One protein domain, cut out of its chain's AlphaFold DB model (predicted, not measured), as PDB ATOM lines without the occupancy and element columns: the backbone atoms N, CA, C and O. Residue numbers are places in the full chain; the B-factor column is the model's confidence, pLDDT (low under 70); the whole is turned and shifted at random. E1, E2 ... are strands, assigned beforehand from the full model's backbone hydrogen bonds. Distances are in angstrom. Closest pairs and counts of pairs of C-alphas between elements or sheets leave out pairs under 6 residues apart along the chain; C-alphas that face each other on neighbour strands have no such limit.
ATOM      1  N   ILE A 109      44.907  89.303  97.873       92.81
ATOM      2  CA  ILE A 109      44.610  89.617  96.484       92.81
ATOM      3  C   ILE A 109      44.390  91.113  96.322       92.81
ATOM      4  O   ILE A 109      43.826  91.766  97.202       92.81
ATOM      5  N   SER A 110      44.849  91.655  95.198       91.94
ATOM      6  CA  SER A 110      44.661  93.061  94.852       91.94
ATOM      7  C   SER A 110      43.688  93.205  93.688       91.94
ATOM      8  O   SER A 110      43.688  92.417  92.736       91.94
ATOM      9  N   THR A 111      42.857  94.235  93.770       91.56
ATOM     10  CA  THR A 111      41.965  94.665  92.700       91.56
ATOM     11  C   THR A 111      42.277  96.115  92.388       91.56
ATOM     12  O   THR A 111      42.177  96.976  93.260       91.56
ATOM     13  N   THR A 112      42.650  96.377  91.138       91.56
ATOM     14  CA  THR A 112      42.924  97.723  90.639       91.56
ATOM     15  C   THR A 112      41.980  98.031  89.487       91.56
ATOM     16  O   THR A 112      41.931  97.279  88.516       91.56
ATOM     17  N   ILE A 113      41.235  99.127  89.596       89.94
ATOM     18  CA  ILE A 113      40.311  99.612  88.572       89.94
ATOM     19  C   ILE A 113      40.578 101.104  88.388       89.94
ATOM     20  O   ILE A 113      40.502 101.873  89.346       89.94
ATOM     21  N   ASN A 114      40.898 101.505  87.158       87.12
ATOM     22  CA  ASN A 114      40.983 102.912  86.782       87.12
ATOM     23  C   ASN A 114      39.660 103.341  86.146       87.12
ATOM     24  O   ASN A 114      39.150 102.671  85.245       87.12
ATOM     25  N   VAL A 115      39.096 104.435  86.637       82.88
ATOM     26  CA  VAL A 115      37.742 104.866  86.324       82.88
ATOM     27  C   VAL A 115      37.824 106.313  85.827       82.88
ATOM     28  O   VAL A 115      38.094 107.234  86.592       82.88
ATOM     29  N   ALA A 116      37.610 106.511  84.521       78.56
ATOM     30  CA  ALA A 116      37.717 107.828  83.881       78.56
ATOM     31  C   ALA A 116      36.680 108.834  84.414       78.56
ATOM     32  O   ALA A 116      35.595 108.422  84.837       78.56
ATOM     33  N   ALA A 117      36.975 110.133  84.316       74.25
ATOM     34  CA  ALA A 117      36.073 111.218  84.715       74.25
ATOM     35  C   ALA A 117      34.674 111.115  84.072       74.25
ATOM     36  O   ALA A 117      34.508 110.568  82.974       74.25
ATOM     37  N   ARG A 118      33.654 111.661  84.751       67.25
ATOM     38  CA  ARG A 118      32.251 111.621  84.303       67.25
ATOM     39  C   ARG A 118      32.027 112.325  82.963       67.25
ATOM     40  O   ARG A 118      31.262 111.818  82.150       67.25
ATOM     41  N   SER A 119      32.754 113.411  82.691       54.75
ATOM     42  CA  SER A 119      32.705 114.166  81.425       54.75
ATOM     43  C   SER A 119      33.003 113.324  80.176       54.75
ATOM     44  O   SER A 119      32.591 113.680  79.076       54.75
ATOM     45  N   ASN A 120      33.662 112.173  80.343       52.19
ATOM     46  CA  ASN A 120      34.001 111.251  79.261       52.19
ATOM     47  C   ASN A 120      32.998 110.085  79.105       52.19
ATOM     48  O   ASN A 120      33.229 109.182  78.296       52.19
ATOM     49  N   ARG A 121      31.896 110.057  79.873       58.88
ATOM     50  CA  ARG A 121      30.922 108.949  79.901       58.88
ATOM     51  C   ARG A 121      29.637 109.329  79.176       58.88
ATOM     52  O   ARG A 121      28.717 109.876  79.764       58.88
ATOM     53  N   VAL A 400      27.656  89.147  92.708       95.44
ATOM     54  CA  VAL A 400      28.113  87.786  92.373       95.44
ATOM     55  C   VAL A 400      27.761  87.417  90.929       95.44
ATOM     56  O   VAL A 400      28.540  86.759  90.249       95.44
ATOM     57  N   THR A 401      26.599  87.858  90.442       94.38
ATOM     58  CA  THR A 401      26.137  87.524  89.086       94.38
ATOM     59  C   THR A 401      26.859  88.329  88.003       94.38
ATOM     60  O   THR A 401      27.100  87.802  86.919       94.38
ATOM     61  N   LYS A 402      27.166  89.607  88.260       93.81
ATOM     62  CA  LYS A 402      27.701  90.533  87.241       93.81
ATOM     63  C   LYS A 402      29.153  90.965  87.463       93.81
ATOM     64  O   LYS A 402      29.752  91.538  86.557       93.81
ATOM     65  N   GLY A 403      29.698  90.759  88.655       93.94
ATOM     66  CA  GLY A 403      31.038  91.188  89.039       93.94
ATOM     67  C   GLY A 403      32.137  90.223  88.604       93.94
ATOM     68  O   GLY A 403      31.906  89.043  88.348       93.94
ATOM     69  N   GLU A 404      33.362  90.736  88.558       96.19
ATOM     70  CA  GLU A 404      34.558  89.935  88.326       96.19
ATOM     71  C   GLU A 404      34.902  89.144  89.594       96.19
ATOM     72  O   GLU A 404      35.103  89.733  90.658       96.19
ATOM     73  N   ALA A 405      34.966  87.817  89.476       96.44
ATOM     74  CA  ALA A 405      35.297  86.917  90.573       96.44
ATOM     75  C   ALA A 405      36.808  86.679  90.653       96.44
ATOM     76  O   ALA A 405      37.437  86.285  89.670       96.44
ATOM     77  N   ARG A 406      37.383  86.852  91.844       95.62
ATOM     78  CA  ARG A 406      38.792  86.565  92.118       95.62
ATOM     79  C   ARG A 406      38.943  85.732  93.386       95.62
ATOM     80  O   ARG A 406      38.456  86.114  94.444       95.62
ATOM     81  N   VAL A 407      39.607  84.588  93.277       94.75
ATOM     82  CA  VAL A 407      39.870  83.691  94.413       94.75
ATOM     83  C   VAL A 407      41.042  84.236  95.222       94.75
ATOM     84  O   VAL A 407      42.039  84.647  94.638       94.75
ATOM     85  N   LEU A 408      40.937  84.244  96.551       92.00
ATOM     86  CA  LEU A 408      42.018  84.709  97.417       92.00
ATOM     87  C   LEU A 408      43.225  83.758  97.340       92.00
ATOM     88  O   LEU A 408      43.076  82.545  97.513       92.00
ATOM     89  N   ASP A 409      44.423  84.306  97.130       88.75
ATOM     90  CA  ASP A 409      45.646  83.510  96.980       88.75
ATOM     91  C   ASP A 409      45.859  82.568  98.173       88.75
ATOM     92  O   ASP A 409      45.909  82.988  99.328       88.75
ATOM     93  N   GLY A 410      45.985  81.268  97.902       82.81
ATOM     94  CA  GLY A 410      46.157  80.245  98.937       82.81
ATOM     95  C   GLY A 410      44.898  79.919  99.754       82.81
ATOM     96  O   GLY A 410      45.008  79.196 100.743       82.81
ATOM     97  N   CYS A 411      43.721  80.428  99.374       86.25
ATOM     98  CA  CYS A 411      42.433  80.186 100.034       86.25
ATOM     99  C   CYS A 411      41.302  80.004  99.004       86.25
ATOM    100  O   CYS A 411      40.499  80.904  98.780       86.25
ATOM    101  N   GLU A 412      41.186  78.802  98.429       88.69
ATOM    102  CA  GLU A 412      40.205  78.484  97.368       88.69
ATOM    103  C   GLU A 412      38.734  78.690  97.770       88.69
ATOM    104  O   GLU A 412      37.867  78.887  96.921       88.69
ATOM    105  N   ASN A 413      38.449  78.667  99.072       92.94
ATOM    106  CA  ASN A 413      37.099  78.833  99.603       92.94
ATOM    107  C   ASN A 413      36.661  80.296  99.734       92.94
ATOM    108  O   ASN A 413      35.492  80.529 100.033       92.94
ATOM    109  N   ILE A 414      37.563  81.266  99.555       95.56
ATOM    110  CA  ILE A 414      37.251  82.691  99.692       95.56
ATOM    111  C   ILE A 414      37.326  83.353  98.322       95.56
ATOM    112  O   ILE A 414      38.379  83.362  97.682       95.56
ATOM    113  N   ILE A 415      36.204  83.917  97.879       97.00
ATOM    114  CA  ILE A 415      36.081  84.556  96.568       97.00
ATOM    115  C   ILE A 415      35.650  86.002  96.758       97.00
ATOM    116  O   ILE A 415      34.732  86.297  97.519       97.00
ATOM    117  N   ILE A 416      36.315  86.905  96.051       97.50
ATOM    118  CA  ILE A 416      36.032  88.334  96.060       97.50
ATOM    119  C   ILE A 416      35.435  88.699  94.713       97.50
ATOM    120  O   ILE A 416      36.093  88.588  93.680       97.50
ATOM    121  N   TYR A 417      34.188  89.147  94.734       97.75
ATOM    122  CA  TYR A 417      33.485  89.652  93.567       97.75
ATOM    123  C   TYR A 417      33.574  91.168  93.570       97.75
ATOM    124  O   TYR A 417      33.247  91.800  94.573       97.75
ATOM    125  N   THR A 418      34.014  91.767  92.467       96.88
ATOM    126  CA  THR A 418      34.019  93.227  92.312       96.88
ATOM    127  C   THR A 418      33.188  93.618  91.107       96.88
ATOM    128  O   THR A 418      33.474  93.213  89.983       96.88
ATOM    129  N   TYR A 419      32.155  94.419  91.344       94.81
ATOM    130  CA  TYR A 419      31.310  94.977  90.299       94.81
ATOM    131  C   TYR A 419      31.555  96.480  90.179       94.81
ATOM    132  O   TYR A 419      31.531  97.191  91.182       94.81
ATOM    133  N   SER A 420      31.803  96.960  88.959       90.81
ATOM    134  CA  SER A 420      32.075  98.369  88.662       90.81
ATOM    135  C   SER A 420      31.113  98.878  87.593       90.81
ATOM    136  O   SER A 420      31.022  98.303  86.510       90.81
ATOM    137  N   THR A 421      30.399  99.964  87.893       80.75
ATOM    138  CA  THR A 421      29.420 100.598  86.993       80.75
ATOM    139  C   THR A 421      29.431 102.103  87.159       80.75
ATOM    140  O   THR A 421      29.223 102.541  88.285       80.75
ATOM    141  N   GLY A 422      29.569 102.869  86.065       65.81
ATOM    142  CA  GLY A 422      29.059 104.251  85.875       65.81
ATOM    143  C   GLY A 422      29.553 105.384  86.797       65.81
ATOM    144  O   GLY A 422      29.854 106.469  86.312       65.81
ATOM    145  N   GLY A 423      29.761 105.108  88.079       80.50
ATOM    146  CA  GLY A 423      30.258 105.983  89.140       80.50
ATOM    147  C   GLY A 423      30.391 105.270  90.498       80.50
ATOM    148  O   GLY A 423      30.567 105.931  91.512       80.50
ATOM    149  N   ARG A 424      30.302 103.932  90.541       90.12
ATOM    150  CA  ARG A 424      30.307 103.124  91.768       90.12
ATOM    151  C   ARG A 424      31.060 101.811  91.573       90.12
ATOM    152  O   ARG A 424      30.976 101.182  90.516       90.12
ATOM    153  N   ILE A 425      31.748 101.376  92.621       94.19
ATOM    154  CA  ILE A 425      32.330 100.042  92.761       94.19
ATOM    155  C   ILE A 425      31.749  99.394  94.015       94.19
ATOM    156  O   ILE A 425      31.728 100.006  95.078       94.19
ATOM    157  N   THR A 426      31.305  98.148  93.898       96.12
ATOM    158  CA  THR A 426      30.884  97.331  95.039       96.12
ATOM    159  C   THR A 426      31.697  96.047  95.059       96.12
ATOM    160  O   THR A 426      31.767  95.341  94.051       96.12
ATOM    161  N   SER A 427      32.274  95.723  96.216       96.88
ATOM    162  CA  SER A 427      32.980  94.462  96.442       96.88
ATOM    163  C   SER A 427      32.218  93.581  97.432       96.88
ATOM    164  O   SER A 427      31.749  94.059  98.464       96.88
ATOM    165  N   VAL A 428      32.112  92.287  97.133       97.75
ATOM    166  CA  VAL A 428      31.448  91.269  97.960       97.75
ATOM    167  C   VAL A 428      32.413  90.121  98.206       97.75
ATOM    168  O   VAL A 428      33.078  89.657  97.281       97.75
ATOM    169  N   ILE A 429      32.483  89.661  99.450       97.44
ATOM    170  CA  ILE A 429      33.274  88.497  99.849       97.44
ATOM    171  C   ILE A 429      32.316  87.323 100.030       97.44
ATOM    172  O   ILE A 429      31.360  87.414 100.797       97.44
ATOM    173  N   GLU A 430      32.581  86.221  99.341       97.44
ATOM    174  CA  GLU A 430      31.900  84.940  99.517       97.44
ATOM    175  C   GLU A 430      32.815  83.986 100.287       97.44
ATOM    176  O   GLU A 430      33.947  83.718  99.872       97.44
ATOM    177  N   ASN A 431      32.311  83.453 101.399       96.38
ATOM    178  CA  ASN A 431      32.983  82.443 102.199       96.38
ATOM    179  C   ASN A 431      32.320  81.077 101.989       96.38
ATOM    180  O   ASN A 431      31.262  80.789 102.544       96.38
ATOM    181  N   LYS A 432      32.975  80.202 101.225       96.12
ATOM    182  CA  LYS A 432      32.528  78.820 100.977       96.12
ATOM    183  C   LYS A 432      33.007  77.827 102.034       96.12
ATOM    184  O   LYS A 432      32.678  76.642 101.943       96.12
ATOM    185  N   SER A 433      33.795  78.263 103.013       93.81
ATOM    186  CA  SER A 433      34.310  77.391 104.070       93.81
ATOM    187  C   SER A 433      33.279  77.166 105.183       93.81
ATOM    188  O   SER A 433      32.259  77.851 105.252       93.81
ATOM    189  N   GLU A 434      33.549  76.184 106.044       94.06
ATOM    190  CA  GLU A 434      32.749  75.908 107.251       94.06
ATOM    191  C   GLU A 434      33.105  76.832 108.425       94.06
ATOM    192  O   GLU A 434      32.441  76.813 109.455       94.06
ATOM    193  N   ASN A 435      34.163  77.636 108.289       92.25
ATOM    194  CA  ASN A 435      34.659  78.492 109.356       92.25
ATOM    195  C   ASN A 435      34.389  79.953 109.035       92.25
ATOM    196  O   ASN A 435      34.409  80.376 107.879       92.25
ATOM    197  N   LYS A 436      34.186  80.741 110.083       94.56
ATOM    198  CA  LYS A 436      34.173  82.193 109.979       94.56
ATOM    199  C   LYS A 436      35.548  82.685 109.534       94.56
ATOM    200  O   LYS A 436      36.563  82.159 109.993       94.56
ATOM    201  N   VAL A 437      35.585  83.695 108.671       93.62
ATOM    202  CA  VAL A 437      36.838  84.323 108.234       93.62
ATOM    203  C   VAL A 437      36.814  85.818 108.487       93.62
ATOM    204  O   VAL A 437      35.765  86.451 108.404       93.62
ATOM    205  N   ILE A 438      37.986  86.380 108.773       94.56
ATOM    206  CA  ILE A 438      38.182  87.821 108.904       94.56
ATOM    207  C   ILE A 438      39.108  88.260 107.774       94.56
ATOM    208  O   ILE A 438      40.261  87.829 107.692       94.56
ATOM    209  N   ILE A 439      38.592  89.096 106.880       94.50
ATOM    210  CA  ILE A 439      39.337  89.631 105.743       94.50
ATOM    211  C   ILE A 439      39.695  91.079 106.038       94.50
ATOM    212  O   ILE A 439      38.825  91.924 106.199       94.50
ATOM    213  N   HIS A 440      40.985  91.367 106.095       94.69
ATOM    214  CA  HIS A 440      41.500  92.722 106.182       94.69
ATOM    215  C   HIS A 440      41.467  93.381 104.803       94.69
ATOM    216  O   HIS A 440      41.928  92.791 103.824       94.69
ATOM    217  N   VAL A 441      40.936  94.596 104.735       95.38
ATOM    218  CA  VAL A 441      40.739  95.382 103.516       95.38
ATOM    219  C   VAL A 441      41.576  96.650 103.626       95.38
ATOM    220  O   VAL A 441      41.440  97.399 104.589       95.38
ATOM    221  N   ASN A 442      42.453  96.890 102.652       94.81
ATOM    222  CA  ASN A 442      43.307  98.075 102.590       94.81
ATOM    223  C   ASN A 442      43.088  98.816 101.263       94.81
ATOM    224  O   ASN A 442      43.357  98.274 100.189       94.81
ATOM    225  N   ASN A 443      42.644 100.068 101.364       93.69
ATOM    226  CA  ASN A 443      42.409 100.991 100.257       93.69
ATOM    227  C   ASN A 443      43.392 102.180 100.236       93.69
ATOM    228  O   ASN A 443      43.135 103.150  99.535       93.69
ATOM    229  N   GLU A 444      44.502 102.167 100.980       93.69
ATOM    230  CA  GLU A 444      45.439 103.306 101.100       93.69
ATOM    231  C   GLU A 444      46.024 103.764  99.758       93.69
ATOM    232  O   GLU A 444      46.388 104.925  99.590       93.69
ATOM    233  N   GLN A 445      46.117 102.853  98.787       93.12
ATOM    234  CA  GLN A 445      46.607 103.158  97.442       93.12
ATOM    235  C   GLN A 445      45.516 103.700  96.509       93.12
ATOM    236  O   GLN A 445      45.809 104.048  95.361       93.12
ATOM    237  N   SER A 446      44.266 103.751  96.973       93.31
ATOM    238  CA  SER A 446      43.163 104.342  96.228       93.31
ATOM    239  C   SER A 446      43.285 105.867  96.192       93.31
ATOM    240  O   SER A 446      43.720 106.492  97.158       93.31
ATOM    241  N   LYS A 447      42.893 106.484  95.075       93.56
ATOM    242  CA  LYS A 447      42.958 107.938  94.871       93.56
ATOM    243  C   LYS A 447      41.628 108.456  94.360       93.56
ATOM    244  O   LYS A 447      41.043 107.831  93.479       93.56
ATOM    245  N   ASN A 448      41.207 109.612  94.876       91.75
ATOM    246  CA  ASN A 448      39.911 110.215  94.561       91.75
ATOM    247  C   ASN A 448      38.736 109.249  94.854       91.75
ATOM    248  O   ASN A 448      37.758 109.190  94.122       91.75
ATOM    249  N   CYS A 449      38.844 108.466  95.933       92.12
ATOM    250  CA  CYS A 449      37.854 107.468  96.337       92.12
ATOM    251  C   CYS A 449      37.198 107.857  97.656       92.12
ATOM    252  O   CYS A 449      37.863 108.316  98.583       92.12
ATOM    253  N   LEU A 450      35.911 107.562  97.768       91.69
ATOM    254  CA  LEU A 450      35.128 107.704  98.976       91.69
ATOM    255  C   LEU A 450      34.449 106.367  99.277       91.69
ATOM    256  O   LEU A 450      33.756 105.818  98.426       91.69
ATOM    257  N   SER A 451      34.689 105.833 100.476       91.25
ATOM    258  CA  SER A 451      34.146 104.547 100.930       91.25
ATOM    259  C   SER A 451      32.950 104.746 101.857       91.25
ATOM    260  O   SER A 451      32.953 105.654 102.701       91.25
ATOM    261  N   ASN A 452      31.954 103.866 101.755       90.69
ATOM    262  CA  ASN A 452      30.828 103.830 102.688       90.69
ATOM    263  C   ASN A 452      31.279 103.547 104.129       90.69
ATOM    264  O   ASN A 452      30.690 104.068 105.066       90.69
ATOM    265  N   ARG A 453      32.384 102.812 104.312       86.62
ATOM    266  CA  ARG A 453      32.959 102.505 105.633       86.62
ATOM    267  C   ARG A 453      33.551 103.721 106.343       86.62
ATOM    268  O   ARG A 453      33.759 103.679 107.547       86.62
ATOM    269  N   GLY A 454      33.900 104.777 105.603       83.81
ATOM    270  CA  GLY A 454      34.602 105.945 106.151       83.81
ATOM    271  C   GLY A 454      36.051 105.686 106.588       83.81
ATOM    272  O   GLY A 454      36.715 106.618 107.031       83.81
ATOM    273  N   LEU A 455      36.557 104.458 106.424       86.12
ATOM    274  CA  LEU A 455      37.918 104.041 106.763       86.12
ATOM    275  C   LEU A 455      38.681 103.614 105.503       86.12
ATOM    276  O   LEU A 455      38.117 103.005 104.593       86.12
ATOM    277  N   THR A 456      39.982 103.903 105.460       87.88
ATOM    278  CA  THR A 456      40.880 103.421 104.396       87.88
ATOM    279  C   THR A 456      41.310 101.976 104.622       87.88
ATOM    280  O   THR A 456      41.528 101.247 103.655       87.88
ATOM    281  N   VAL A 457      41.403 101.553 105.884       91.88
ATOM    282  CA  VAL A 457      41.806 100.210 106.301       91.88
ATOM    283  C   VAL A 457      40.834  99.703 107.361       91.88
ATOM    284  O   VAL A 457      40.564 100.406 108.332       91.88
ATOM    285  N   PHE A 458      40.291  98.504 107.166       94.06
ATOM    286  CA  PHE A 458      39.298  97.892 108.058       94.06
ATOM    287  C   PHE A 458      39.285  96.363 107.900       94.06
ATOM    288  O   PHE A 458      40.035  95.807 107.096       94.06
ATOM    289  N   ALA A 459      38.453  95.668 108.675       93.25
ATOM    290  CA  ALA A 459      38.245  94.231 108.558       93.25
ATOM    291  C   ALA A 459      36.807  93.918 108.114       93.25
ATOM    292  O   ALA A 459      35.909  94.748 108.157       93.25
ATOM    293  N   VAL A 460      36.569  92.714 107.619       93.69
ATOM    294  CA  VAL A 460      35.222  92.245 107.298       93.69
ATOM    295  C   VAL A 460      35.109  90.831 107.819       93.69
ATOM    296  O   VAL A 460      35.896  89.957 107.444       93.69
ATOM    297  N   GLU A 461      34.148  90.620 108.708       94.56
ATOM    298  CA  GLU A 461      33.868  89.308 109.267       94.56
ATOM    299  C   GLU A 461      32.808  88.604 108.420       94.56
ATOM    300  O   GLU A 461      31.682  89.072 108.310       94.56
ATOM    301  N   VAL A 462      33.154  87.458 107.834       94.62
ATOM    302  CA  VAL A 462      32.251  86.712 106.950       94.62
ATOM    303  C   VAL A 462      31.935  85.354 107.563       94.62
ATOM    304  O   VAL A 462      32.817  84.503 107.725       94.62
ATOM    305  N   ALA A 463      30.660  85.145 107.895       94.94
ATOM    306  CA  ALA A 463      30.163  83.898 108.464       94.94
ATOM    307  C   ALA A 463      30.367  82.704 107.500       94.94
ATOM    308  O   ALA A 463      30.466  82.911 106.281       94.94
ATOM    309  N   PRO A 464      30.432  81.459 108.009       95.75
ATOM    310  CA  PRO A 464      30.485  80.257 107.177       95.75
ATOM    311  C   PRO A 464      29.374  80.232 106.126       95.75
ATOM    312  O   PRO A 464      28.250  80.639 106.409       95.75
ATOM    313  N   LYS A 465      29.677  79.725 104.926       95.56
ATOM    314  CA  LYS A 465      28.694  79.530 103.837       95.56
ATOM    315  C   LYS A 465      27.849  80.766 103.509       95.56
ATOM    316  O   LYS A 465      26.702  80.640 103.083       95.56
ATOM    317  N   SER A 466      28.409  81.956 103.696       94.81
ATOM    318  CA  SER A 466      27.691  83.216 103.520       94.81
ATOM    319  C   SER A 466      28.447  84.187 102.616       94.81
ATOM    320  O   SER A 466      29.574  83.937 102.178       94.81
ATOM    321  N   MET A 467      27.790  85.300 102.306       95.00
ATOM    322  CA  MET A 467      28.337  86.386 101.506       95.00
ATOM    323  C   MET A 467      28.069  87.711 102.203       95.00
ATOM    324  O   MET A 467      26.972  87.928 102.717       95.00
ATOM    325  N   MET A 468      29.054  88.599 102.180       94.38
ATOM    326  CA  MET A 468      28.957  89.914 102.800       94.38
ATOM    327  C   MET A 468      29.476  90.992 101.857       94.38
ATOM    328  O   MET A 468      30.488  90.813 101.175       94.38
ATOM    329  N   VAL A 469      28.793  92.136 101.841       94.81
ATOM    330  CA  VAL A 469      29.308  93.340 101.193       94.81
ATOM    331  C   VAL A 469      30.548  93.810 101.954       94.81
ATOM    332  O   VAL A 469      30.473  94.193 103.120       94.81
ATOM    333  N   SER A 470      31.695  93.791 101.280       94.81
ATOM    334  CA  SER A 470      32.952  94.307 101.825       94.81
ATOM    335  C   SER A 470      32.867  95.827 101.952       94.81
ATOM    336  O   SER A 470      32.939  96.382 103.052       94.81
ATOM    337  N   GLN A 471      32.624  96.492 100.821       95.12
ATOM    338  CA  GLN A 471      32.503  97.942 100.733       95.12
ATOM    339  C   GLN A 471      31.796  98.386  99.454       95.12
ATOM    340  O   GLN A 471      31.791  97.684  98.435       95.12
ATOM    341  N   HIS A 472      31.284  99.608  99.519       94.94
ATOM    342  CA  HIS A 472      30.929 100.432  98.380       94.94
ATOM    343  C   HIS A 472      31.918 101.588  98.266       94.94
ATOM    344  O   HIS A 472      32.308 102.178  99.275       94.94
ATOM    345  N   VAL A 473      32.309 101.916  97.038       94.75
ATOM    346  CA  VAL A 473      33.236 103.007  96.745       94.75
ATOM    347  C   VAL A 473      32.703 103.850  95.595       94.75
ATOM    348  O   VAL A 473      32.241 103.326  94.581       94.75
ATOM    349  N   MET A 474      32.799 105.162  95.755       93.00
ATOM    350  CA  MET A 474      32.435 106.181  94.774       93.00
ATOM    351  C   MET A 474      33.587 107.175  94.586       93.00
ATOM    352  O   MET A 474      34.465 107.239  95.448       93.00
ATOM    353  N   PRO A 475      33.607 107.980  93.509       90.88
ATOM    354  CA  PRO A 475      34.562 109.070  93.404       90.88
ATOM    355  C   PRO A 475      34.275 110.157  94.445       90.88
ATOM    356  O   PRO A 475      33.113 110.526  94.668       90.88
ATOM    357  N   LEU A 476      35.336 110.701  95.045       88.19
ATOM    358  CA  LEU A 476      35.243 111.898  95.884       88.19
ATOM    359  C   LEU A 476      34.843 113.109  95.022       88.19
ATOM    360  O   LEU A 476      33.871 113.785  95.337       88.19
ATOM    361  N   ASN A 477      35.539 113.312  93.902       86.69
ATOM    362  CA  ASN A 477      35.220 114.269  92.849       86.69
ATOM    363  C   ASN A 477      34.939 113.512  91.542       86.69
ATOM    364  O   ASN A 477      35.817 112.834  91.008       86.69
ATOM    365  N   ASP A 478      33.716 113.613  91.023       82.81
ATOM    366  CA  ASP A 478      33.289 112.902  89.813       82.81
ATOM    367  C   ASP A 478      33.770 113.552  88.502       82.81
ATOM    368  O   ASP A 478      33.708 112.922  87.440       82.81
ATOM    369  N   GLN A 479      34.297 114.777  88.577       84.25
ATOM    370  CA  GLN A 479      34.924 115.484  87.456       84.25
ATOM    371  C   GLN A 479      36.369 115.043  87.210       84.25
ATOM    372  O   GLN A 479      36.941 115.346  86.164       84.25
ATOM    373  N   GLU A 480      36.959 114.310  88.153       86.38
ATOM    374  CA  GLU A 480      38.325 113.806  88.077       86.38
ATOM    375  C   GLU A 480      38.348 112.290  87.853       86.38
ATOM    376  O   GLU A 480      37.403 111.561  88.165       86.38
ATOM    377  N   GLU A 481      39.454 111.791  87.304       88.56
ATOM    378  CA  GLU A 481      39.706 110.350  87.272       88.56
ATOM    379  C   GLU A 481      39.905 109.818  88.694       88.56
ATOM    380  O   GLU A 481      40.403 110.519  89.581       88.56
ATOM    381  N   TRP A 482      39.532 108.563  88.924       92.19
ATOM    382  CA  TRP A 482      39.743 107.917  90.214       92.19
ATOM    383  C   TRP A 482      40.292 106.507  90.060       92.19
ATOM    384  O   TRP A 482      39.970 105.766  89.127       92.19
ATOM    385  N   LEU A 483      41.162 106.155  91.004       92.31
ATOM    386  CA  LEU A 483      41.860 104.882  91.044       92.31
ATOM    387  C   LEU A 483      41.374 104.110  92.259       92.31
ATOM    388  O   LEU A 483      41.736 104.431  93.390       92.31
ATOM    389  N   TYR A 484      40.615 103.050  92.016       93.56
ATOM    390  CA  TYR A 484      40.317 102.064  93.040       93.56
ATOM    391  C   TYR A 484      41.451 101.049  93.088       93.56
ATOM    392  O   TYR A 484      41.688 100.333  92.117       93.56
ATOM    393  N   ASN A 485      42.162 100.997  94.208       94.00
ATOM    394  CA  ASN A 485      43.192 100.007  94.474       94.00
ATOM    395  C   ASN A 485      42.976  99.447  95.878       94.00
ATOM    396  O   ASN A 485      43.250 100.118  96.876       94.00
ATOM    397  N   CYS A 486      42.438  98.233  95.916       95.31
ATOM    398  CA  CYS A 486      42.033  97.560  97.135       95.31
ATOM    399  C   CYS A 486      42.762  96.229  97.274       95.31
ATOM    400  O   CYS A 486      42.705  95.377  96.383       95.31
ATOM    401  N   VAL A 487      43.384  96.023  98.430       95.31
ATOM    402  CA  VAL A 487      44.021  94.766  98.816       95.31
ATOM    403  C   VAL A 487      43.174  94.090  99.883       95.31
ATOM    404  O   VAL A 487      42.934  94.661 100.942       95.31
ATOM    405  N   HIS A 488      42.749  92.863  99.610       94.81
ATOM    406  CA  HIS A 488      42.093  92.002 100.586       94.81
ATOM    407  C   HIS A 488      43.088  90.950 101.064       94.81
ATOM    408  O   HIS A 488      43.756  90.326 100.242       94.81
ATOM    409  N   SER A 489      43.189  90.724 102.369       93.62
ATOM    410  CA  SER A 489      44.094  89.729 102.948       93.62
ATOM    411  C   SER A 489      43.463  89.002 104.126       93.62
ATOM    412  O   SER A 489      42.821  89.633 104.958       93.62
ATOM    413  N   LEU A 490      43.668  87.691 104.226       91.19
ATOM    414  CA  LEU A 490      43.158  86.904 105.349       91.19
ATOM    415  C   LEU A 490      43.916  87.249 106.639       91.19
ATOM    416  O   LEU A 490      45.149  87.180 106.673       91.19
ATOM    417  N   VAL A 491      43.178  87.569 107.700       83.00
ATOM    418  CA  VAL A 491      43.721  87.671 109.059       83.00
ATOM    419  C   VAL A 491      43.822  86.256 109.627       83.00
ATOM    420  O   VAL A 491      42.858  85.496 109.557       83.00
ATOM    421  N   ARG A 492      45.007  85.884 110.119       62.41
ATOM    422  CA  ARG A 492      45.252  84.577 110.743       62.41
ATOM    423  C   ARG A 492      45.015  84.610 112.237       62.41
ATOM    424  O   ARG A 492      45.409  85.630 112.845       62.41
TER     425      ARG A 492
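Overview. This is residues 109 to 121 and 400 to 492 of the 492 residues of the protein "EF-hand calcium binding domain 7" of Strigops habroptila (UniProt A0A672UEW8). Two strongly twisted sheets lie face to face as an elongated sandwich, with the strands of one running nearly along those of the other, at 11 degrees. One layer is the five strands E2, E3, E4, E8, E6, in that order across it; the other is E1, E9, E5, E7; both are antiparallel. The 106 printed residues include nine named strands, E1 to E9 in order along the chain, and no named helix, so the class is all strand. The whole is compact, with a radius of gyration of the C-alphas of 13.8 A, and spans 46 by 26 by 21 A.

Along the chain. Find C-alpha 109 at (44.610, 89.617, 96.484); from there E1 runs to residue 115. Past the cut, look for E2 at residues 404 to 408. E3, residues 411 to 421, covers 27.5 A and bends by 59 degrees at residue 414. E4, residues 424 to 431, covers 23.3 A. Next come E5, residues 437 to 442, E6, residues 449 to 451, and E7, residues 457 to 462. E8 starts at C-alpha 466, (27.691, 83.216, 103.520), and runs 28.6 A to residue 475. E9, residues 482 to 490, runs 26.1 A and ends at C-alpha 490, (43.158, 86.904, 105.349).

Arrangement. Begin with E1, an edge strand antiparallel to E9 at 168 degrees; N 111 and O 486 are 2.9 A apart. On the other side of E9 is E5, where N 440 and O 489 are 2.8 A apart. E5 in turn pairs with the edge strand E7, N 439 to O 460 at 2.9 A. In the larger sheet E2, E3 and E4 form a meander, each strand the antiparallel neighbour of the one before, with hairpins E2 and E3, and E3 and E4. Look there for N 406 and O 416, 2.8 A, and N 417 and O 428, 2.8 A. E8 has staggered pairing: residues 466 to 473 with E4, N 468 to O 429 at 2.9 A, and residues 473 to 475 with the edge strand E6, N 450 to O 474 at 2.8 A. Between the sheets, the closest C-alphas of E1 and E2 are those of Ile 109 and Leu 408, 5.6 A. E1 and E3 are near each other, while E1 and E8 are apart.

Size, cuts and confidence. The two C-alphas farthest apart are those of Ser 119 and Glu 434, 46.2 A. Residues 122 to 399 are not printed, and C-alphas 121 and 400 are 24.7 A apart across this cut. Of the links that are printed whole, E5 to E6 and E8 to E9 are short and the others tight. The pLDDT is under 70 at residues 118 to 121, 422 and 492.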